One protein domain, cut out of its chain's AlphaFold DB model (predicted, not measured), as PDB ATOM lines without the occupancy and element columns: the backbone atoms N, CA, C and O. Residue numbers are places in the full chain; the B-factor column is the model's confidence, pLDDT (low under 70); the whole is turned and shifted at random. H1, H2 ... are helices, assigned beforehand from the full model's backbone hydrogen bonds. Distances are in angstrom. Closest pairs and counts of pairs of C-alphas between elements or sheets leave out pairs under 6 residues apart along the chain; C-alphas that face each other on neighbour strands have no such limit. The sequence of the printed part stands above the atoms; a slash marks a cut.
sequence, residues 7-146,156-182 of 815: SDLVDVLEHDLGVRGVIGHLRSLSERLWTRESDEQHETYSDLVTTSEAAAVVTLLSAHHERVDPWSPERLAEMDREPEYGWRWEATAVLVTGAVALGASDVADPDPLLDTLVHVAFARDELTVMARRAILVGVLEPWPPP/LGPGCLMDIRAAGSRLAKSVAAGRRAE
ATOM      1  N   SER A   7      86.964 118.328  91.095       68.94
ATOM      2  CA  SER A   7      87.095 116.956  90.588       68.94
ATOM      3  C   SER A   7      86.002 116.625  89.576       68.94
ATOM      4  O   SER A   7      86.312 116.074  88.520       68.94
ATOM      5  N   ASP A   8      84.759 117.034  89.841       75.94
ATOM      6  CA  ASP A   8      83.636 116.835  88.921       75.94
ATOM      7  C   ASP A   8      83.869 117.562  87.586       75.94
ATOM      8  O   ASP A   8      83.556 117.039  86.517       75.94
ATOM      9  N   LEU A   9      84.466 118.761  87.618       73.19
ATOM     10  CA  LEU A   9      84.786 119.517  86.403       73.19
ATOM     11  C   LEU A   9      85.885 118.839  85.561       73.19
ATOM     12  O   LEU A   9      85.836 118.904  84.331       73.19
ATOM     13  N   VAL A  10      86.862 118.183  86.199       73.75
ATOM     14  CA  VAL A  10      87.934 117.439  85.511       73.75
ATOM     15  C   VAL A  10      87.379 116.245  84.750       73.75
ATOM     16  O   VAL A  10      87.664 116.102  83.559       73.75
ATOM     17  N   ASP A  11      86.561 115.428  85.410       76.44
ATOM     18  CA  ASP A  11      85.985 114.228  84.805       76.44
ATOM     19  C   ASP A  11      85.049 114.584  83.639       76.44
ATOM     20  O   ASP A  11      85.058 113.919  82.602       76.44
ATOM     21  N   VAL A  12      84.308 115.688  83.763       71.50
ATOM     22  CA  VAL A  12      83.417 116.206  82.716       71.50
ATOM     23  C   VAL A  12      84.197 116.783  81.530       71.50
ATOM     24  O   VAL A  12      83.878 116.473  80.387       71.50
ATOM     25  N   LEU A  13      85.258 117.571  81.743       74.06
ATOM     26  CA  LEU A  13      86.071 118.102  80.636       74.06
ATOM     27  C   LEU A  13      86.846 117.002  79.890       74.06
ATOM     28  O   LEU A  13      87.075 117.121  78.682       74.06
ATOM     29  N   GLU A  14      87.230 115.925  80.581       78.31
ATOM     30  CA  GLU A  14      87.847 114.751  79.961       78.31
ATOM     31  C   GLU A  14      86.820 113.900  79.194       78.31
ATOM     32  O   GLU A  14      87.094 113.509  78.060       78.31
ATOM     33  N   HIS A  15      85.640 113.643  79.772       79.62
ATOM     34  CA  HIS A  15      84.591 112.830  79.146       79.62
ATOM     35  C   HIS A  15      83.911 113.547  77.981       79.62
ATOM     36  O   HIS A  15      83.809 112.992  76.885       79.62
ATOM     37  N   ASP A  16      83.475 114.783  78.219       74.44
ATOM     38  CA  ASP A  16      82.742 115.559  77.243       74.44
ATOM     39  C   ASP A  16      83.728 116.181  76.274       74.44
ATOM     40  O   ASP A  16      83.752 115.736  75.143       74.44
ATOM     41  N   LEU A  17      84.608 117.112  76.649       72.31
ATOM     42  CA  LEU A  17      85.452 117.830  75.674       72.31
ATOM     43  C   LEU A  17      86.727 117.089  75.223       72.31
ATOM     44  O   LEU A  17      87.326 117.491  74.227       72.31
ATOM     45  N   GLY A  18      87.133 116.001  75.884       76.88
ATOM     46  CA  GLY A  18      88.348 115.248  75.537       76.88
ATOM     47  C   GLY A  18      89.655 115.946  75.935       76.88
ATOM     48  O   GLY A  18      90.710 115.652  75.373       76.88
ATOM     49  N   VAL A  19      89.605 116.887  76.885       78.88
ATOM     50  CA  VAL A  19      90.723 117.792  77.192       78.88
ATOM     51  C   VAL A  19      91.378 117.427  78.530       78.88
ATOM     52  O   VAL A  19      91.095 118.012  79.576       78.88
ATOM     53  N   ARG A  20      92.296 116.452  78.513       75.75
ATOM     54  CA  ARG A  20      93.002 115.990  79.721       75.75
ATOM     55  C   ARG A  20      94.179 116.903  80.085       75.75
ATOM     56  O   ARG A  20      95.046 117.158  79.257       75.75
ATOM     57  N   GLY A  21      94.252 117.349  81.344       72.69
ATOM     58  CA  GLY A  21      95.410 118.080  81.894       72.69
ATOM     59  C   GLY A  21      95.396 119.609  81.740       72.69
ATOM     60  O   GLY A  21      96.349 120.265  82.146       72.69
ATOM     61  N   VAL A  22      94.321 120.196  81.205       78.19
ATOM     62  CA  VAL A  22      94.218 121.647  80.927       78.19
ATOM     63  C   VAL A  22      93.832 122.490  82.148       78.19
ATOM     64  O   VAL A  22      94.239 123.645  82.257       78.19
ATOM     65  N   ILE A  23      93.117 121.915  83.115       75.00
ATOM     66  CA  ILE A  23      92.527 122.651  84.251       75.00
ATOM     67  C   ILE A  23      93.576 123.266  85.176       75.00
ATOM     68  O   ILE A  23      93.387 124.382  85.646       75.00
ATOM     69  N   GLY A  24      94.700 122.580  85.411       74.88
ATOM     70  CA  GLY A  24      95.780 123.123  86.243       74.88
ATOM     71  C   GLY A  24      96.378 124.406  85.660       74.88
ATOM     72  O   GLY A  24      96.676 125.342  86.395       74.88
ATOM     73  N   HIS A  25      96.482 124.476  84.331       78.69
ATOM     74  CA  HIS A  25      96.936 125.674  83.636       78.69
ATOM     75  C   HIS A  25      95.860 126.765  83.640       78.69
ATOM     76  O   HIS A  25      96.155 127.894  84.011       78.69
ATOM     77  N   LEU A  26      94.597 126.449  83.332       76.81
ATOM     78  CA  LEU A  26      93.519 127.450  83.382       76.81
ATOM     79  C   LEU A  26      93.323 128.044  84.784       76.81
ATOM     80  O   LEU A  26      93.082 129.241  84.910       76.81
ATOM     81  N   ARG A  27      93.513 127.240  85.837       74.81
ATOM     82  CA  ARG A  27      93.521 127.720  87.220       74.81
ATOM     83  C   ARG A  27      94.649 128.708  87.484       74.81
ATOM     84  O   ARG A  27      94.393 129.809  87.951       74.81
ATOM     85  N   SER A  28      95.880 128.330  87.146       76.12
ATOM     86  CA  SER A  28      97.061 129.190  87.298       76.12
ATOM     87  C   SER A  28      96.930 130.499  86.497       76.12
ATOM     88  O   SER A  28      97.357 131.560  86.952       76.12
ATOM     89  N   LEU A  29      96.275 130.445  85.334       73.62
ATOM     90  CA  LEU A  29      95.970 131.606  84.503       73.62
ATOM     91  C   LEU A  29      94.949 132.526  85.178       73.62
ATOM     92  O   LEU A  29      95.144 133.737  85.257       73.62
ATOM     93  N   SER A  30      93.857 131.946  85.670       68.00
ATOM     94  CA  SER A  30      92.802 132.679  86.359       68.00
ATOM     95  C   SER A  30      93.314 133.314  87.655       68.00
ATOM     96  O   SER A  30      93.060 134.487  87.910       68.00
ATOM     97  N   GLU A  31      94.085 132.578  88.455       68.69
ATOM     98  CA  GLU A  31      94.701 133.098  89.677       68.69
ATOM     99  C   GLU A  31      95.606 134.298  89.371       68.69
ATOM    100  O   GLU A  31      95.496 135.319  90.043       68.69
ATOM    101  N   ARG A  32      96.419 134.253  88.312       68.00
ATOM    102  CA  ARG A  32      97.292 135.382  87.950       68.00
ATOM    103  C   ARG A  32      96.568 136.590  87.377       68.00
ATOM    104  O   ARG A  32      96.925 137.716  87.694       68.00
ATOM    105  N   LEU A  33      95.545 136.376  86.559       64.25
ATOM    106  CA  LEU A  33      94.775 137.482  85.986       64.25
ATOM    107  C   LEU A  33      93.867 138.171  87.019       64.25
ATOM    108  O   LEU A  33      93.520 139.343  86.838       64.25
ATOM    109  N   TRP A  34      93.460 137.457  88.077       66.38
ATOM    110  CA  TRP A  34      92.361 137.890  88.946       66.38
ATOM    111  C   TRP A  34      92.668 137.938  90.455       66.38
ATOM    112  O   TRP A  34      91.851 138.490  91.193       66.38
ATOM    113  N   THR A  35      93.818 137.450  90.940       58.22
ATOM    114  CA  THR A  35      94.267 137.664  92.335       58.22
ATOM    115  C   THR A  35      95.221 138.860  92.445       58.22
ATOM    116  O   THR A  35      95.868 139.252  91.482       58.22
ATOM    117  N   ARG A  36      95.238 139.520  93.612       46.62
ATOM    118  CA  ARG A  36      95.926 140.801  93.840       46.62
ATOM    119  C   ARG A  36      97.268 140.577  94.540       46.62
ATOM    120  O   ARG A  36      97.265 140.330  95.745       46.62
ATOM    121  N   GLU A  37      98.387 140.753  93.842       40.66
ATOM    122  CA  GLU A  37      99.689 140.984  94.486       40.66
ATOM    123  C   GLU A  37     100.038 142.481  94.526       40.66
ATOM    124  O   GLU A  37      99.540 143.296  93.758       40.66
ATOM    125  N   SER A  38     100.827 142.884  95.522       39.22
ATOM    126  CA  SER A  38     101.047 144.286  95.905       39.22
ATOM    127  C   SER A  38     102.061 145.057  95.047       39.22
ATOM    128  O   SER A  38     102.253 146.243  95.308       39.22
ATOM    129  N   ASP A  39     102.661 144.435  94.028       46.06
ATOM    130  CA  ASP A  39     103.756 145.002  93.220       46.06
ATOM    131  C   ASP A  39     103.375 145.210  91.728       46.06
ATOM    132  O   ASP A  39     104.203 145.105  90.826       46.06
ATOM    133  N   GLU A  40     102.115 145.581  91.466       47.12
ATOM    134  CA  GLU A  40     101.460 145.715  90.139       47.12
ATOM    135  C   GLU A  40     102.038 146.774  89.154       47.12
ATOM    136  O   GLU A  40     101.405 147.086  88.148       47.12
ATOM    137  N   GLN A  41     103.214 147.372  89.373       44.97
ATOM    138  CA  GLN A  41     103.719 148.427  88.465       44.97
ATOM    139  C   GLN A  41     104.564 147.943  87.275       44.97
ATOM    140  O   GLN A  41     104.983 148.775  86.469       44.97
ATOM    141  N   HIS A  42     104.806 146.635  87.126       44.94
ATOM    142  CA  HIS A  42     105.746 146.122  86.117       44.94
ATOM    143  C   HIS A  42     105.257 144.926  85.281       44.94
ATOM    144  O   HIS A  42     106.051 144.395  84.509       44.94
ATOM    145  N   GLU A  43     103.993 144.505  85.385       51.47
ATOM    146  CA  GLU A  43     103.506 143.332  84.640       51.47
ATOM    147  C   GLU A  43     103.326 143.620  83.139       51.47
ATOM    148  O   GLU A  43     102.689 144.593  82.727       51.47
ATOM    149  N   THR A  44     103.891 142.745  82.309       54.72
ATOM    150  CA  THR A  44     103.725 142.714  80.849       54.72
ATOM    151  C   THR A  44     102.631 141.717  80.445       54.72
ATOM    152  O   THR A  44     102.308 140.803  81.200       54.72
ATOM    153  N   TYR A  45     102.083 141.810  79.222       52.94
ATOM    154  CA  TYR A  45     101.094 140.833  78.709       52.94
ATOM    155  C   TYR A  45     101.572 139.366  78.778       52.94
ATOM    156  O   TYR A  45     100.761 138.445  78.840       52.94
ATOM    157  N   SER A  46     102.886 139.152  78.781       48.88
ATOM    158  CA  SER A  46     103.569 137.862  78.928       48.88
ATOM    159  C   SER A  46     103.657 137.343  80.366       48.88
ATOM    160  O   SER A  46     103.762 136.133  80.557       48.88
ATOM    161  N   ASP A  47     103.588 138.221  81.369       57.50
ATOM    162  CA  ASP A  47     103.562 137.821  82.786       57.50
ATOM    163  C   ASP A  47     102.168 137.314  83.186       57.50
ATOM    164  O   ASP A  47     102.025 136.411  84.019       57.50
ATOM    165  N   LEU A  48     101.149 137.829  82.489       61.09
ATOM    166  CA  LEU A  48      99.745 137.477  82.665       61.09
ATOM    167  C   LEU A  48      99.411 136.048  82.204       61.09
ATOM    168  O   LEU A  48      98.499 135.437  82.757       61.09
ATOM    169  N   VAL A  49     100.120 135.502  81.199       70.06
ATOM    170  CA  VAL A  49      99.833 134.179  80.603       70.06
ATOM    171  C   VAL A  49     101.118 133.462  80.170       70.06
ATOM    172  O   VAL A  49     101.843 133.918  79.290       70.06
ATOM    173  N   THR A  50     101.384 132.273  80.710       77.94
ATOM    174  CA  THR A  50     102.471 131.393  80.232       77.94
ATOM    175  C   THR A  50     102.123 130.716  78.912       77.94
ATOM    176  O   THR A  50     100.960 130.471  78.603       77.94
ATOM    177  N   THR A  51     103.145 130.280  78.167       75.69
ATOM    178  CA  THR A  51     102.951 129.504  76.923       75.69
ATOM    179  C   THR A  51     102.085 128.255  77.152       75.69
ATOM    180  O   THR A  51     101.243 127.929  76.320       75.69
ATOM    181  N   SER A  52     102.241 127.578  78.295       76.12
ATOM    182  CA  SER A  52     101.420 126.419  78.673       76.12
ATOM    183  C   SER A  52      99.955 126.767  78.947       76.12
ATOM    184  O   SER A  52      99.074 125.976  78.631       76.12
ATOM    185  N   GLU A  53      99.673 127.946  79.493       80.25
ATOM    186  CA  GLU A  53      98.302 128.406  79.748       80.25
ATOM    187  C   GLU A  53      97.617 128.915  78.493       80.25
ATOM    188  O   GLU A  53      96.454 128.601  78.253       80.25
ATOM    189  N   ALA A  54      98.363 129.628  77.654       80.50
ATOM    190  CA  ALA A  54      97.908 130.029  76.336       80.50
ATOM    191  C   ALA A  54      97.521 128.795  75.501       80.50
ATOM    192  O   ALA A  54      96.426 128.729  74.944       80.50
ATOM    193  N   ALA A  55      98.372 127.760  75.495       81.75
ATOM    194  CA  ALA A  55      98.086 126.489  74.831       81.75
ATOM    195  C   ALA A  55      96.865 125.763  75.427       81.75
ATOM    196  O   ALA A  55      96.085 125.159  74.691       81.75
ATOM    197  N   ALA A  56      96.670 125.843  76.744       81.38
ATOM    198  CA  ALA A  56      95.531 125.247  77.437       81.38
ATOM    199  C   ALA A  56      94.195 125.894  77.017       81.38
ATOM    200  O   ALA A  56      93.242 125.177  76.704       81.38
ATOM    201  N   VAL A  57      94.146 127.228  76.913       81.88
ATOM    202  CA  VAL A  57      92.976 127.965  76.397       81.88
ATOM    203  C   VAL A  57      92.704 127.619  74.933       81.88
ATOM    204  O   VAL A  57      91.567 127.312  74.582       81.88
ATOM    205  N   VAL A  58      93.735 127.604  74.080       84.62
ATOM    206  CA  VAL A  58      93.593 127.238  72.658       84.62
ATOM    207  C   VAL A  58      93.053 125.819  72.501       84.62
ATOM    208  O   VAL A  58      92.164 125.592  71.681       84.62
ATOM    209  N   THR A  59      93.552 124.872  73.297       84.75
ATOM    210  CA  THR A  59      93.107 123.470  73.262       84.75
ATOM    211  C   THR A  59      91.633 123.357  73.650       84.75
ATOM    212  O   THR A  59      90.868 122.689  72.956       84.75
ATOM    213  N   LEU A  60      91.214 124.056  74.713       84.06
ATOM    214  CA  LEU A  60      89.818 124.087  75.150       84.06
ATOM    215  C   LEU A  60      88.898 124.706  74.083       84.06
ATOM    216  O   LEU A  60      87.874 124.117  73.740       84.06
ATOM    217  N   LEU A  61      89.269 125.872  73.543       84.06
ATOM    218  CA  LEU A  61      88.480 126.560  72.519       84.06
ATOM    219  C   LEU A  61      88.394 125.737  71.230       84.06
ATOM    220  O   LEU A  61      87.323 125.657  70.644       84.06
ATOM    221  N   SER A  62      89.476 125.076  70.816       83.94
ATOM    222  CA  SER A  62      89.481 124.233  69.611       83.94
ATOM    223  C   SER A  62      88.572 123.008  69.770       83.94
ATOM    224  O   SER A  62      87.768 122.724  68.886       83.94
ATOM    225  N   ALA A  63      88.628 122.328  70.921       81.81
ATOM    226  CA  ALA A  63      87.757 121.186  71.213       81.81
ATOM    227  C   ALA A  63      86.267 121.572  71.275       81.81
ATOM    228  O   ALA A  63      85.397 120.783  70.902       81.81
ATOM    229  N   HIS A  64      85.967 122.789  71.739       80.44
ATOM    230  CA  HIS A  64      84.610 123.329  71.741       80.44
ATOM    231  C   HIS A  64      84.157 123.750  70.332       80.44
ATOM    232  O   HIS A  64      83.032 123.445  69.940       80.44
ATOM    233  N   HIS A  65      85.040 124.380  69.548       82.50
ATOM    234  CA  HIS A  65      84.769 124.828  68.178       82.50
ATOM    235  C   HIS A  65      84.257 123.696  67.278       82.50
ATOM    236  O   HIS A  65      83.287 123.880  66.550       82.50
ATOM    237  N   GLU A  66      84.847 122.502  67.372       76.88
ATOM    238  CA  GLU A  66      84.461 121.334  66.563       76.88
ATOM    239  C   GLU A  66      83.038 120.810  66.840       76.88
ATOM    240  O   GLU A  66      82.526 119.979  66.090       76.88
ATOM    241  N   ARG A  67      82.393 121.266  67.919       75.62
ATOM    242  CA  ARG A  67      81.125 120.714  68.425       75.62
ATOM    243  C   ARG A  67      79.957 121.683  68.369       75.62
ATOM    244  O   ARG A  67      78.837 121.297  68.704       75.62
ATOM    245  N   VAL A  68      80.206 122.925  67.970       70.25
ATOM    246  CA  VAL A  68      79.204 123.988  67.948       70.25
ATOM    247  C   VAL A  68      78.933 124.405  66.506       70.25
ATOM    248  O   VAL A  68      79.840 124.809  65.784       70.25
ATOM    249  N   ASP A  69      77.664 124.347  66.098       64.44
ATOM    250  CA  ASP A  69      77.226 124.892  64.810       64.44
ATOM    251  C   ASP A  69      77.366 126.428  64.772       64.44
ATOM    252  O   ASP A  69      77.045 127.101  65.763       64.44
ATOM    253  N   PRO A  70      77.779 127.013  63.630       58.19
ATOM    254  CA  PRO A  70      77.943 128.455  63.478       58.19
ATOM    255  C   PRO A  70      76.638 129.230  63.733       58.19
ATOM    256  O   PRO A  70      75.527 128.729  63.566       58.19
ATOM    257  N   TRP A  71      76.784 130.490  64.152       60.84
ATOM    258  CA  TRP A  71      75.701 131.356  64.626       60.84
ATOM    259  C   TRP A  71      74.570 131.518  63.593       60.84
ATOM    260  O   TRP A  71      74.765 132.153  62.554       60.84
ATOM    261  N   SER A  72      73.364 131.020  63.897       61.72
ATOM    262  CA  SER A  72      72.157 131.413  63.157       61.72
ATOM    263  C   SER A  72      71.605 132.743  63.707       61.72
ATOM    264  O   SER A  72      71.688 132.992  64.916       61.72
ATOM    265  N   PRO A  73      71.021 133.612  62.861       55.78
ATOM    266  CA  PRO A  73      70.379 134.852  63.302       55.78
ATOM    267  C   PRO A  73      69.278 134.651  64.357       55.78
ATOM    268  O   PRO A  73      69.082 135.529  65.197       55.78
ATOM    269  N   GLU A  74      68.583 133.506  64.362       61.31
ATOM    270  CA  GLU A  74      67.587 133.196  65.398       61.31
ATOM    271  C   GLU A  74      68.224 133.008  66.781       61.31
ATOM    272  O   GLU A  74      67.663 133.452  67.782       61.31
ATOM    273  N   ARG A  75      69.423 132.413  66.840       60.62
ATOM    274  CA  ARG A  75      70.149 132.143  68.090       60.62
ATOM    275  C   ARG A  75      70.661 133.433  68.746       60.62
ATOM    276  O   ARG A  75      70.634 133.553  69.966       60.62
ATOM    277  N   LEU A  76      71.041 134.426  67.933       56.56
ATOM    278  CA  LEU A  76      71.394 135.782  68.386       56.56
ATOM    279  C   LEU A  76      70.207 136.508  69.037       56.56
ATOM    280  O   LEU A  76      70.386 137.219  70.021       56.56
ATOM    281  N   ALA A  77      68.995 136.316  68.512       57.00
ATOM    282  CA  ALA A  77      67.788 136.980  69.008       57.00
ATOM    283  C   ALA A  77      67.256 136.388  70.330       57.00
ATOM    284  O   ALA A  77      66.475 137.032  71.032       57.00
ATOM    285  N   GLU A  78      67.651 135.161  70.676       56.53
ATOM    286  CA  GLU A  78      67.212 134.470  71.894       56.53
ATOM    287  C   GLU A  78      68.023 134.889  73.137       56.53
ATOM    288  O   GLU A  78      67.514 134.859  74.259       56.53
ATOM    289  N   MET A  79      69.252 135.379  72.935       54.56
ATOM    290  CA  MET A  79      70.157 135.857  73.989       54.56
ATOM    291  C   MET A  79      69.692 137.154  74.681       54.56
ATOM    292  O   MET A  79      70.129 137.440  75.795       54.56
ATOM    293  N   ASP A  80      68.766 137.900  74.071       51.69
ATOM    294  CA  ASP A  80      68.261 139.195  74.554       51.69
ATOM    295  C   ASP A  80      67.247 139.092  75.718       51.69
ATOM    296  O   ASP A  80      66.811 140.115  76.246       51.69
ATOM    297  N   ARG A  81      66.814 137.885  76.126       47.47
ATOM    298  CA  ARG A  81      65.558 137.754  76.896       47.47
ATOM    299  C   ARG A  81      65.605 137.746  78.424       47.47
ATOM    300  O   ARG A  81      64.551 138.021  78.979       47.47
ATOM    301  N   GLU A  82      66.724 137.551  79.130       50.44
ATOM    302  CA  GLU A  82      66.725 137.701  80.609       50.44
ATOM    303  C   GLU A  82      68.095 138.104  81.199       50.44
ATOM    304  O   GLU A  82      69.064 137.353  81.037       50.44
ATOM    305  N   PRO A  83      68.205 139.243  81.919       51.75
ATOM    306  CA  PRO A  83      69.447 139.687  82.544       51.75
ATOM    307  C   PRO A  83      69.535 139.253  84.018       51.75
ATOM    308  O   PRO A  83      68.996 139.915  84.901       51.75
ATOM    309  N   GLU A  84      70.283 138.186  84.310       56.00
ATOM    310  CA  GLU A  84      70.802 137.971  85.670       56.00
ATOM    311  C   GLU A  84      72.090 138.785  85.892       56.00
ATOM    312  O   GLU A  84      72.758 139.216  84.959       56.00
ATOM    313  N   TYR A  85      72.441 139.071  87.137       46.28
ATOM    314  CA  TYR A  85      73.437 140.095  87.479       46.28
ATOM    315  C   TYR A  85      74.904 139.608  87.379       46.28
ATOM    316  O   TYR A  85      75.820 140.425  87.373       46.28
ATOM    317  N   GLY A  86      75.138 138.291  87.255       57.75
ATOM    318  CA  GLY A  86      76.481 137.679  87.261       57.75
ATOM    319  C   GLY A  86      77.097 137.368  85.888       57.75
ATOM    320  O   GLY A  86      78.313 137.446  85.732       57.75
ATOM    321  N   TRP A  87      76.290 137.083  84.859       66.25
ATOM    322  CA  TRP A  87      76.804 136.548  83.582       66.25
ATOM    323  C   TRP A  87      77.684 137.528  82.792       66.25
ATOM    324  O   TRP A  87      78.541 137.094  82.031       66.25
ATOM    325  N   ARG A  88      77.497 138.846  82.948       66.94
ATOM    326  CA  ARG A  88      78.253 139.859  82.181       66.94
ATOM    327  C   ARG A  88      79.688 140.009  82.661       66.94
ATOM    328  O   ARG A  88      80.580 140.247  81.848       66.94
ATOM    329  N   TRP A  89      79.907 139.870  83.968       68.31
ATOM    330  CA  TRP A  89      81.252 139.856  84.532       68.31
ATOM    331  C   TRP A  89      82.000 138.615  84.041       68.31
ATOM    332  O   TRP A  89      83.084 138.750  83.486       68.31
ATOM    333  N   GLU A  90      81.367 137.440  84.121       71.12
ATOM    334  CA  GLU A  90      81.955 136.187  83.630       71.12
ATOM    335  C   GLU A  90      82.254 136.247  82.126       71.12
ATOM    336  O   GLU A  90      83.333 135.849  81.696       71.12
ATOM    337  N   ALA A  91      81.334 136.793  81.325       77.31
ATOM    338  CA  ALA A  91      81.530 136.977  79.890       77.31
ATOM    339  C   ALA A  91      82.721 137.897  79.594       77.31
ATOM    340  O   ALA A  91      83.559 137.575  78.757       77.31
ATOM    341  N   THR A  92      82.828 139.020  80.310       74.75
ATOM    342  CA  THR A  92      83.955 139.954  80.170       74.75
ATOM    343  C   THR A  92      85.265 139.275  80.550       74.75
ATOM    344  O   THR A  92      86.236 139.364  79.803       74.75
ATOM    345  N   ALA A  93      85.285 138.562  81.676       72.94
ATOM    346  CA  ALA A  93      86.466 137.856  82.146       72.94
ATOM    347  C   ALA A  93      86.929 136.809  81.122       72.94
ATOM    348  O   ALA A  93      88.096 136.802  80.743       72.94
ATOM    349  N   VAL A  94      86.006 136.013  80.576       81.19
ATOM    350  CA  VAL A  94      86.314 135.041  79.518       81.19
ATOM    351  C   VAL A  94      86.835 135.706  78.248       81.19
ATOM    352  O   VAL A  94      87.851 135.262  77.717       81.19
ATOM    353  N   LEU A  95      86.192 136.772  77.765       83.19
ATOM    354  CA  LEU A  95      86.619 137.475  76.550       83.19
ATOM    355  C   LEU A  95      88.036 138.038  76.681       83.19
ATOM    356  O   LEU A  95      88.836 137.923  75.755       83.19
ATOM    357  N   VAL A  96      88.353 138.627  77.833       77.00
ATOM    358  CA  VAL A  96      89.664 139.225  78.102       77.00
ATOM    359  C   VAL A  96      90.728 138.142  78.244       77.00
ATOM    360  O   VAL A  96      91.723 138.166  77.520       77.00
ATOM    361  N   THR A  97      90.496 137.155  79.115       77.75
ATOM    362  CA  THR A  97      91.421 136.036  79.337       77.75
ATOM    363  C   THR A  97      91.689 135.274  78.041       77.75
ATOM    364  O   THR A  97      92.840 134.988  77.715       77.75
ATOM    365  N   GLY A  98      90.645 134.989  77.263       82.75
ATOM    366  CA  GLY A  98      90.774 134.267  76.006       82.75
ATOM    367  C   GLY A  98      91.492 135.062  74.919       82.75
ATOM    368  O   GLY A  98      92.356 134.503  74.250       82.75
ATOM    369  N   ALA A  99      91.207 136.359  74.752       82.75
ATOM    370  CA  ALA A  99      91.864 137.174  73.727       82.75
ATOM    371  C   ALA A  99      93.371 137.328  73.993       82.75
ATOM    372  O   ALA A  99      94.180 137.177  73.073       82.75
ATOM    373  N   VAL A 100      93.760 137.556  75.254       78.94
ATOM    374  CA  VAL A 100      95.175 137.630  75.652       78.94
ATOM    375  C   VAL A 100      95.862 136.276  75.455       78.94
ATOM    376  O   VAL A 100      96.940 136.220  74.866       78.94
ATOM    377  N   ALA A 101      95.224 135.177  75.867       81.31
ATOM    378  CA  ALA A 101      95.765 133.830  75.689       81.31
ATOM    379  C   ALA A 101      95.935 133.444  74.207       81.31
ATOM    380  O   ALA A 101      96.959 132.869  73.838       81.31
ATOM    381  N   LEU A 102      94.983 133.809  73.342       83.19
ATOM    382  CA  LEU A 102      95.081 133.583  71.897       83.19
ATOM    383  C   LEU A 102      96.268 134.339  71.289       83.19
ATOM    384  O   LEU A 102      97.050 133.745  70.547       83.19
ATOM    385  N   GLY A 103      96.472 135.606  71.661       80.44
ATOM    386  CA  GLY A 103      97.651 136.362  71.231       80.44
ATOM    387  C   GLY A 103      98.963 135.777  71.762       80.44
ATOM    388  O   GLY A 103      99.932 135.628  71.018       80.44
ATOM    389  N   ALA A 104      98.981 135.364  73.029       80.62
ATOM    390  CA  ALA A 104     100.149 134.756  73.660       80.62
ATOM    391  C   ALA A 104     100.521 133.400  73.038       80.62
ATOM    392  O   ALA A 104     101.694 133.035  73.041       80.62
ATOM    393  N   SER A 105      99.561 132.661  72.476       79.50
ATOM    394  CA  SER A 105      99.786 131.342  71.863       79.50
ATOM    395  C   SER A 105     100.406 131.368  70.457       79.50
ATOM    396  O   SER A 105     100.765 130.309  69.950       79.50
ATOM    397  N   ASP A 106     100.568 132.552  69.853       73.44
ATOM    398  CA  ASP A 106     101.090 132.741  68.488       73.44
ATOM    399  C   ASP A 106     100.315 131.949  67.410       73.44
ATOM    400  O   ASP A 106     100.880 131.431  66.445       73.44
ATOM    401  N   VAL A 107      98.991 131.835  67.568       79.38
ATOM    402  CA  VAL A 107      98.118 131.207  66.566       79.38
ATOM    403  C   VAL A 107      98.139 132.034  65.276       79.38
ATOM    404  O   VAL A 107      97.943 133.249  65.298       79.38
ATOM    405  N   ALA A 108      98.362 131.364  64.140       77.19
ATOM    406  CA  ALA A 108      98.524 132.012  62.836       77.19
ATOM    407  C   ALA A 108      97.298 132.837  62.399       77.19
ATOM    408  O   ALA A 108      97.462 133.872  61.756       77.19
ATOM    409  N   ASP A 109      96.091 132.397  62.769       82.06
ATOM    410  CA  ASP A 109      94.839 133.135  62.586       82.06
ATOM    411  C   ASP A 109      93.929 132.956  63.821       82.06
ATOM    412  O   ASP A 109      93.343 131.882  63.994       82.06
ATOM    413  N   PRO A 110      93.827 133.956  64.719       84.31
ATOM    414  CA  PRO A 110      93.002 133.847  65.921       84.31
ATOM    415  C   PRO A 110      91.498 134.008  65.642       84.31
ATOM    416  O   PRO A 110      90.691 133.722  66.526       84.31
ATOM    417  N   ASP A 111      91.094 134.456  64.447       83.56
ATOM    418  CA  ASP A 111      89.715 134.878  64.172       83.56
ATOM    419  C   ASP A 111      88.661 133.755  64.347       83.56
ATOM    420  O   ASP A 111      87.610 134.039  64.933       83.56
ATOM    421  N   PRO A 112      88.907 132.484  63.957       83.81
ATOM    422  CA  PRO A 112      87.970 131.375  64.205       83.81
ATOM    423  C   PRO A 112      87.818 131.002  65.691       83.81
ATOM    424  O   PRO A 112      86.737 130.630  66.158       83.81
ATOM    425  N   LEU A 113      88.900 131.118  66.466       85.75
ATOM    426  CA  LEU A 113      88.876 130.834  67.904       85.75
ATOM    427  C   LEU A 113      88.257 131.987  68.697       85.75
ATOM    428  O   LEU A 113      87.648 131.742  69.734       85.75
ATOM    429  N   LEU A 114      88.332 133.220  68.192       82.69
ATOM    430  CA  LEU A 114      87.622 134.367  68.757       82.69
ATOM    431  C   LEU A 114      86.106 134.257  68.578       82.69
ATOM    432  O   LEU A 114      85.374 134.572  69.511       82.69
ATOM    433  N   ASP A 115      85.625 133.744  67.441       81.69
ATOM    434  CA  ASP A 115      84.195 133.437  67.262       81.69
ATOM    435  C   ASP A 115      83.709 132.417  68.297       81.69
ATOM    436  O   ASP A 115      82.624 132.548  68.873       81.69
ATOM    437  N   THR A 116      84.557 131.429  68.581       83.50
ATOM    438  CA  THR A 116      84.304 130.418  69.610       83.50
ATOM    439  C   THR A 116      84.384 131.017  71.012       83.50
ATOM    440  O   THR A 116      83.566 130.695  71.863       83.50
ATOM    441  N   LEU A 117      85.310 131.944  71.261       83.06
ATOM    442  CA  LEU A 117      85.448 132.628  72.543       83.06
ATOM    443  C   LEU A 117      84.238 133.515  72.857       83.06
ATOM    444  O   LEU A 117      83.738 133.494  73.979       83.06
ATOM    445  N   VAL A 118      83.736 134.257  71.867       82.88
ATOM    446  CA  VAL A 118      82.493 135.033  71.986       82.88
ATOM    447  C   VAL A 118      81.311 134.094  72.241       82.88
ATOM    448  O   VAL A 118      80.457 134.401  73.072       82.88
ATOM    449  N   HIS A 119      81.283 132.918  71.604       80.06
ATOM    450  CA  HIS A 119      80.269 131.904  71.892       80.06
ATOM    451  C   HIS A 119      80.350 131.425  73.345       80.06
ATOM    452  O   HIS A 119      79.359 131.508  74.066       80.06
ATOM    453  N   VAL A 120      81.539 131.043  73.818       81.88
ATOM    454  CA  VAL A 120      81.755 130.590  75.200       81.88
ATOM    455  C   VAL A 120      81.387 131.684  76.219       81.88
ATOM    456  O   VAL A 120      80.787 131.428  77.271       81.88
ATOM    457  N   ALA A 121      81.690 132.942  75.897       81.44
ATOM    458  CA  ALA A 121      81.387 134.084  76.746       81.44
ATOM    459  C   ALA A 121      79.881 134.330  76.914       81.44
ATOM    460  O   ALA A 121      79.471 134.800  77.974       81.44
ATOM    461  N   PHE A 122      79.050 133.995  75.919       78.50
ATOM    462  CA  PHE A 122      77.654 134.438  75.908       78.50
ATOM    463  C   PHE A 122      76.581 133.353  75.744       78.50
ATOM    464  O   PHE A 122      75.442 133.584  76.160       78.50
ATOM    465  N   ALA A 123      76.892 132.176  75.197       77.62
ATOM    466  CA  ALA A 123      75.913 131.098  75.057       77.62
ATOM    467  C   ALA A 123      75.569 130.454  76.415       77.62
ATOM    468  O   ALA A 123      76.215 130.699  77.439       77.62
ATOM    469  N   ARG A 124      74.464 129.703  76.455       69.94
ATOM    470  CA  ARG A 124      73.891 129.132  77.690       69.94
ATOM    471  C   ARG A 124      73.751 127.613  77.655       69.94
ATOM    472  O   ARG A 124      73.195 127.047  78.591       69.94
ATOM    473  N   ASP A 125      74.200 126.955  76.589       77.75
ATOM    474  CA  ASP A 125      74.231 125.497  76.576       77.75
ATOM    475  C   ASP A 125      75.219 124.977  77.631       77.75
ATOM    476  O   ASP A 125      76.170 125.664  78.016       77.75
ATOM    477  N   GLU A 126      74.958 123.770  78.136       71.44
ATOM    478  CA  GLU A 126      75.722 123.181  79.239       71.44
ATOM    479  C   GLU A 126      77.223 123.125  78.924       71.44
ATOM    480  O   GLU A 126      78.039 123.465  79.781       71.44
ATOM    481  N   LEU A 127      77.580 122.820  77.672       72.69
ATOM    482  CA  LEU A 127      78.962 122.751  77.202       72.69
ATOM    483  C   LEU A 127      79.656 124.121  77.249       72.69
ATOM    484  O   LEU A 127      80.801 124.223  77.694       72.69
ATOM    485  N   THR A 128      78.966 125.188  76.845       76.88
ATOM    486  CA  THR A 128      79.455 126.567  76.969       76.88
ATOM    487  C   THR A 128      79.630 126.986  78.427       76.88
ATOM    488  O   THR A 128      80.654 127.571  78.782       76.88
ATOM    489  N   VAL A 129      78.660 126.694  79.297       73.31
ATOM    490  CA  VAL A 129      78.764 127.034  80.727       73.31
ATOM    491  C   VAL A 129      79.951 126.307  81.367       73.31
ATOM    492  O   VAL A 129      80.674 126.899  82.171       73.31
ATOM    493  N   MET A 130      80.201 125.058  80.967       72.62
ATOM    494  CA  MET A 130      81.375 124.290  81.384       72.62
ATOM    495  C   MET A 130      82.677 124.916  80.876       72.62
ATOM    496  O   MET A 130      83.582 125.138  81.676       72.62
ATOM    497  N   ALA A 131      82.768 125.273  79.591       77.31
ATOM    498  CA  ALA A 131      83.948 125.930  79.021       77.31
ATOM    499  C   ALA A 131      84.216 127.305  79.662       77.31
ATOM    500  O   ALA A 131      85.360 127.637  79.970       77.31
ATOM    501  N   ARG A 132      83.163 128.081  79.945       79.69
ATOM    502  CA  ARG A 132      83.250 129.367  80.651       79.69
ATOM    503  C   ARG A 132      83.804 129.190  82.057       79.69
ATOM    504  O   ARG A 132      84.743 129.881  82.436       79.69
ATOM    505  N   ARG A 133      83.250 128.246  82.822       76.12
ATOM    506  CA  ARG A 133      83.737 127.935  84.173       76.12
ATOM    507  C   ARG A 133      85.162 127.406  84.153       76.12
ATOM    508  O   ARG A 133      85.926 127.789  85.023       76.12
ATOM    509  N   ALA A 134      85.527 126.604  83.152       74.50
ATOM    510  CA  ALA A 134      86.882 126.094  82.965       74.50
ATOM    511  C   ALA A 134      87.912 127.225  82.796       74.50
ATOM    512  O   ALA A 134      88.975 127.174  83.406       74.50
ATOM    513  N   ILE A 135      87.584 128.263  82.017       76.81
ATOM    514  CA  ILE A 135      88.445 129.447  81.828       76.81
ATOM    515  C   ILE A 135      88.585 130.264  83.127       76.81
ATOM    516  O   ILE A 135      89.601 130.925  83.320       76.81
ATOM    517  N   LEU A 136      87.595 130.194  84.025       74.56
ATOM    518  CA  LEU A 136      87.515 130.978  85.267       74.56
ATOM    519  C   LEU A 136      87.797 130.163  86.551       74.56
ATOM    520  O   LEU A 136      87.501 130.635  87.652       74.56
ATOM    521  N   VAL A 137      88.325 128.934  86.450       67.06
ATOM    522  CA  VAL A 137      88.584 128.065  87.620       67.06
ATOM    523  C   VAL A 137      89.513 128.783  88.604       67.06
ATOM    524  O   VAL A 137      90.633 129.121  88.248       67.06
ATOM    525  N   GLY A 138      89.075 128.984  89.852       55.59
ATOM    526  CA  GLY A 138      89.883 129.603  90.918       55.59
ATOM    527  C   GLY A 138      89.468 131.020  91.338       55.59
ATOM    528  O   GLY A 138      89.984 131.524  92.334       55.59
ATOM    529  N   VAL A 139      88.503 131.664  90.665       54.22
ATOM    530  CA  VAL A 139      87.946 132.946  91.142       54.22
ATOM    531  C   VAL A 139      86.965 132.695  92.295       54.22
ATOM    532  O   VAL A 139      85.771 132.493  92.082       54.22
ATOM    533  N   LEU A 140      87.466 132.675  93.534       44.75
ATOM    534  CA  LEU A 140      86.636 132.464  94.731       44.75
ATOM    535  C   LEU A 140      86.025 133.750  95.312       44.75
ATOM    536  O   LEU A 140      85.143 133.650  96.163       44.75
ATOM    537  N   GLU A 141      86.410 134.939  94.838       49.56
ATOM    538  CA  GLU A 141      85.784 136.195  95.267       49.56
ATOM    539  C   GLU A 141      85.459 137.134  94.091       49.56
ATOM    540  O   GLU A 141      86.311 137.367  93.230       49.56
ATOM    541  N   PRO A 142      84.242 137.712  94.045       44.94
ATOM    542  CA  PRO A 142      83.873 138.690  93.033       44.94
ATOM    543  C   PRO A 142      84.598 140.014  93.303       44.94
ATOM    544  O   PRO A 142      84.213 140.787  94.181       44.94
ATOM    545  N   TRP A 143      85.642 140.296  92.526       37.16
ATOM    546  CA  TRP A 143      86.266 141.616  92.482       37.16
ATOM    547  C   TRP A 143      85.854 142.376  91.203       37.16
ATOM    548  O   TRP A 143      86.053 141.848  90.103       37.16
ATOM    549  N   PRO A 144      85.336 143.624  91.289       47.38
ATOM    550  CA  PRO A 144      84.887 144.365  92.477       47.38
ATOM    551  C   PRO A 144      83.409 144.067  92.833       47.38
ATOM    552  O   PRO A 144      82.670 143.542  91.996       47.38
ATOM    553  N   PRO A 145      82.944 144.425  94.052       41.34
ATOM    554  CA  PRO A 145      81.555 144.233  94.452       41.34
ATOM    555  C   PRO A 145      80.623 145.013  93.527       41.34
ATOM    556  O   PRO A 145      80.978 146.083  93.018       41.34
ATOM    557  N   PRO A 146      79.415 144.497  93.297       41.97
ATOM    558  CA  PRO A 146      78.617 144.989  92.208       41.97
ATOM    559  C   PRO A 146      77.989 146.340  92.583       41.97
ATOM    560  O   PRO A 146      77.339 146.496  93.618       41.97
ATOM    561  N   LEU A 156      72.231 143.967  73.425       66.50
ATOM    562  CA  LEU A 156      73.417 143.421  72.753       66.50
ATOM    563  C   LEU A 156      73.080 143.122  71.292       66.50
ATOM    564  O   LEU A 156      72.873 141.983  70.887       66.50
ATOM    565  N   GLY A 157      72.989 144.176  70.485       73.00
ATOM    566  CA  GLY A 157      72.753 144.036  69.055       73.00
ATOM    567  C   GLY A 157      73.918 143.316  68.353       73.00
ATOM    568  O   GLY A 157      75.054 143.374  68.826       73.00
ATOM    569  N   PRO A 158      73.685 142.717  67.170       69.62
ATOM    570  CA  PRO A 158      74.728 142.060  66.376       69.62
ATOM    571  C   PRO A 158      75.962 142.939  66.120       69.62
ATOM    572  O   PRO A 158      77.076 142.430  66.091       69.62
ATOM    573  N   GLY A 159      75.779 144.260  65.984       78.00
ATOM    574  CA  GLY A 159      76.887 145.208  65.806       78.00
ATOM    575  C   GLY A 159      77.854 145.223  66.990       78.00
ATOM    576  O   GLY A 159      79.059 145.179  66.799       78.00
ATOM    577  N   CYS A 160      77.329 145.151  68.210       82.19
ATOM    578  CA  CYS A 160      78.144 145.143  69.415       82.19
ATOM    579  C   CYS A 160      79.021 143.878  69.523       82.19
ATOM    580  O   CYS A 160      80.212 143.960  69.821       82.19
ATOM    581  N   LEU A 161      78.469 142.697  69.225       80.06
ATOM    582  CA  LEU A 161      79.251 141.454  69.230       80.06
ATOM    583  C   LEU A 161      80.341 141.459  68.148       80.06
ATOM    584  O   LEU A 161      81.445 140.969  68.383       80.06
ATOM    585  N   MET A 162      80.056 142.062  66.991       78.25
ATOM    586  CA  MET A 162      81.038 142.245  65.921       78.25
ATOM    587  C   MET A 162      82.151 143.223  66.317       78.25
ATOM    588  O   MET A 162      83.311 142.955  66.010       78.25
ATOM    589  N   ASP A 163      81.828 144.294  67.042       82.56
ATOM    590  CA  ASP A 163      82.810 145.261  67.543       82.56
ATOM    591  C   ASP A 163      83.730 144.630  68.601       82.56
ATOM    592  O   ASP A 163      84.952 144.759  68.511       82.56
ATOM    593  N   ILE A 164      83.169 143.867  69.553       84.38
ATOM    594  CA  ILE A 164      83.949 143.100  70.542       84.38
ATOM    595  C   ILE A 164      84.883 142.115  69.836       84.38
ATOM    596  O   ILE A 164      86.064 142.034  70.174       84.38
ATOM    597  N   ARG A 165      84.378 141.375  68.841       85.06
ATOM    598  CA  ARG A 165      85.179 140.418  68.069       85.06
ATOM    599  C   ARG A 165      86.319 141.113  67.325       85.06
ATOM    600  O   ARG A 165      87.463 140.668  67.407       85.06
ATOM    601  N   ALA A 166      86.018 142.184  66.593       84.56
ATOM    602  CA  ALA A 166      87.002 142.907  65.793       84.56
ATOM    603  C   ALA A 166      88.102 143.515  66.675       84.56
ATOM    604  O   ALA A 166      89.289 143.386  66.370       84.56
ATOM    605  N   ALA A 167      87.719 144.121  67.800       84.81
ATOM    606  CA  ALA A 167      88.669 144.686  68.745       84.81
ATOM    607  C   ALA A 167      89.470 143.598  69.488       84.81
ATOM    608  O   ALA A 167      90.679 143.738  69.658       84.81
ATOM    609  N   GLY A 168      88.847 142.465  69.831       83.94
ATOM    610  CA  GLY A 168      89.532 141.309  70.421       83.94
ATOM    611  C   GLY A 168      90.551 140.670  69.470       83.94
ATOM    612  O   GLY A 168      91.638 140.286  69.896       83.94
ATOM    613  N   SER A 169      90.251 140.632  68.168       84.19
ATOM    614  CA  SER A 169      91.184 140.201  67.115       84.19
ATOM    615  C   SER A 169      92.394 141.117  67.010       84.19
ATOM    616  O   SER A 169      93.532 140.642  66.974       84.19
ATOM    617  N   ARG A 170      92.165 142.435  67.022       81.94
ATOM    618  CA  ARG A 170      93.248 143.422  67.052       81.94
ATOM    619  C   ARG A 170      94.109 143.265  68.297       81.94
ATOM    620  O   ARG A 170      95.330 143.271  68.172       81.94
ATOM    621  N   LEU A 171      93.500 143.047  69.465       83.50
ATOM    622  CA  LEU A 171      94.235 142.802  70.703       83.50
ATOM    623  C   LEU A 171      95.093 141.535  70.606       83.50
ATOM    624  O   LEU A 171      96.292 141.601  70.855       83.50
ATOM    625  N   ALA A 172      94.525 140.406  70.176       82.00
ATOM    626  CA  ALA A 172      95.262 139.150  70.032       82.00
ATOM    627  C   ALA A 172      96.440 139.278  69.044       82.00
ATOM    628  O   ALA A 172      97.553 138.844  69.340       82.00
ATOM    629  N   LYS A 173      96.225 139.932  67.893       82.12
ATOM    630  CA  LYS A 173      97.271 140.199  66.891       82.12
ATOM    631  C   LYS A 173      98.356 141.137  67.435       82.12
ATOM    632  O   LYS A 173      99.535 140.882  67.203       82.12
ATOM    633  N   SER A 174      97.974 142.164  68.197       79.00
ATOM    634  CA  SER A 174      98.901 143.098  68.850       79.00
ATOM    635  C   SER A 174      99.757 142.402  69.914       79.00
ATOM    636  O   SER A 174     100.974 142.569  69.927       79.00
ATOM    637  N   VAL A 175      99.159 141.534  70.739       76.56
ATOM    638  CA  VAL A 175      99.880 140.710  71.727       76.56
ATOM    639  C   VAL A 175     100.869 139.761  71.036       76.56
ATOM    640  O   VAL A 175     102.027 139.680  71.447       76.56
ATOM    641  N   ALA A 176     100.459 139.095  69.951       76.38
ATOM    642  CA  ALA A 176     101.345 138.226  69.172       76.38
ATOM    643  C   ALA A 176     102.507 139.008  68.531       76.38
ATOM    644  O   ALA A 176     103.657 138.571  68.578       76.38
ATOM    645  N   ALA A 177     102.237 140.192  67.971       72.06
ATOM    646  CA  ALA A 177     103.266 141.071  67.416       72.06
ATOM    647  C   ALA A 177     104.234 141.580  68.497       72.06
ATOM    648  O   ALA A 177     105.445 141.569  68.281       72.06
ATOM    649  N   GLY A 178     103.715 141.948  69.673       67.81
ATOM    650  CA  GLY A 178     104.503 142.380  70.829       67.81
ATOM    651  C   GLY A 178     105.463 141.296  71.302       67.81
ATOM    652  O   GLY A 178     106.637 141.569  71.535       67.81
ATOM    653  N   ARG A 179     104.994 140.045  71.340       67.00
ATOM    654  CA  ARG A 179     105.816 138.875  71.664       67.00
ATOM    655  C   ARG A 179     106.904 138.602  70.616       67.00
ATOM    656  O   ARG A 179     107.996 138.167  70.955       67.00
ATOM    657  N   ARG A 180     106.647 138.865  69.330       63.81
ATOM    658  CA  ARG A 180     107.667 138.711  68.270       63.81
ATOM    659  C   ARG A 180     108.705 139.843  68.262       63.81
ATOM    660  O   ARG A 180     109.807 139.634  67.767       63.81
ATOM    661  N   ALA A 181     108.374 141.016  68.807       56.38
ATOM    662  CA  ALA A 181     109.228 142.214  68.823       56.38
ATOM    663  C   ALA A 181     110.250 142.272  69.984       56.38
ATOM    664  O   ALA A 181     110.983 143.249  70.125       56.38
ATOM    665  N   GLU A 182     110.327 141.219  70.795       51.59
ATOM    666  CA  GLU A 182     111.017 141.109  72.091       51.59
ATOM    667  C   GLU A 182     112.561 141.253  72.098       51.59
ATOM    668  O   GLU A 182     113.224 140.974  73.091       51.59
TER     669      GLU A 182
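Overview. This is residues 7 to 146 and 156 to 182 of the 815 residues of the protein "IPT/TIG domain-containing protein" of Kribbella sp. YM53 (UniProt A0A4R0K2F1). A compact knot of mostly crossed helices has the hairpin of H5 and H6 at its core; the long H8 packs along one side of it, and H2, H3 and H7 cover the other, with H1 beyond them at the rim. Small H4 sits at the periphery, and residues 37 to 44 stick out as a loop. The printed part has 167 residues with eight named helices, H1 to H8 in chain order, and no named strand: all helix. The radius of gyration of the C-alphas is 15.6 A, and the spans are 45 by 35 by 35 A.

Along the chain. H1, residues 7 to 17, begins at C-alpha 7 (87.095, 116.956, 90.588). H2 is residues 23 to 34, H3 51 to 65 with 20.7 A, and H4 73 to 78. H5 is residues 87 to 104, 25.4 A, H6 111 to 122, and H7 126 to 135. H8, residues 158 to 180, 33.2 A, ends at C-alpha 180 (107.667, 138.711, 68.270).

Arrangement. H3 and H7 are the hubs, touching five helices each. They touch at a shallow tilt of 8 degrees, opposite ways, closest at C-alphas 57 and 135, 7.2 A. H1 only just touches H3, with 3 pairs of C-alphas within 8 A, closest Leu 17 and Ala 63, 6.0 A. H2 touches H3, closest C-alphas 25 and 53, 4.9 A. H5 and H6 form a helical hairpin, 21 degrees, with C-alphas 91 and 121 closest at 4.3 A. H8 touches H5, closest C-alphas 103 and 172, 3.9 A. H4 touches no helix. In each of the eight helices every O i to N i+4 pair is within hydrogen-bond range.

Size, cuts and confidence. The farthest C-alphas, Asp 39 and Glu 74, are 47.1 A apart. Residues 147 to 155 are not printed, and C-alphas 146 and 156 are 20.2 A apart across the cut. The link from H2 to H3 is long. Mean pLDDT of the printed part is 70.7; residues 30 to 48, 69 to 89 and 137 to 146 are among those under 70.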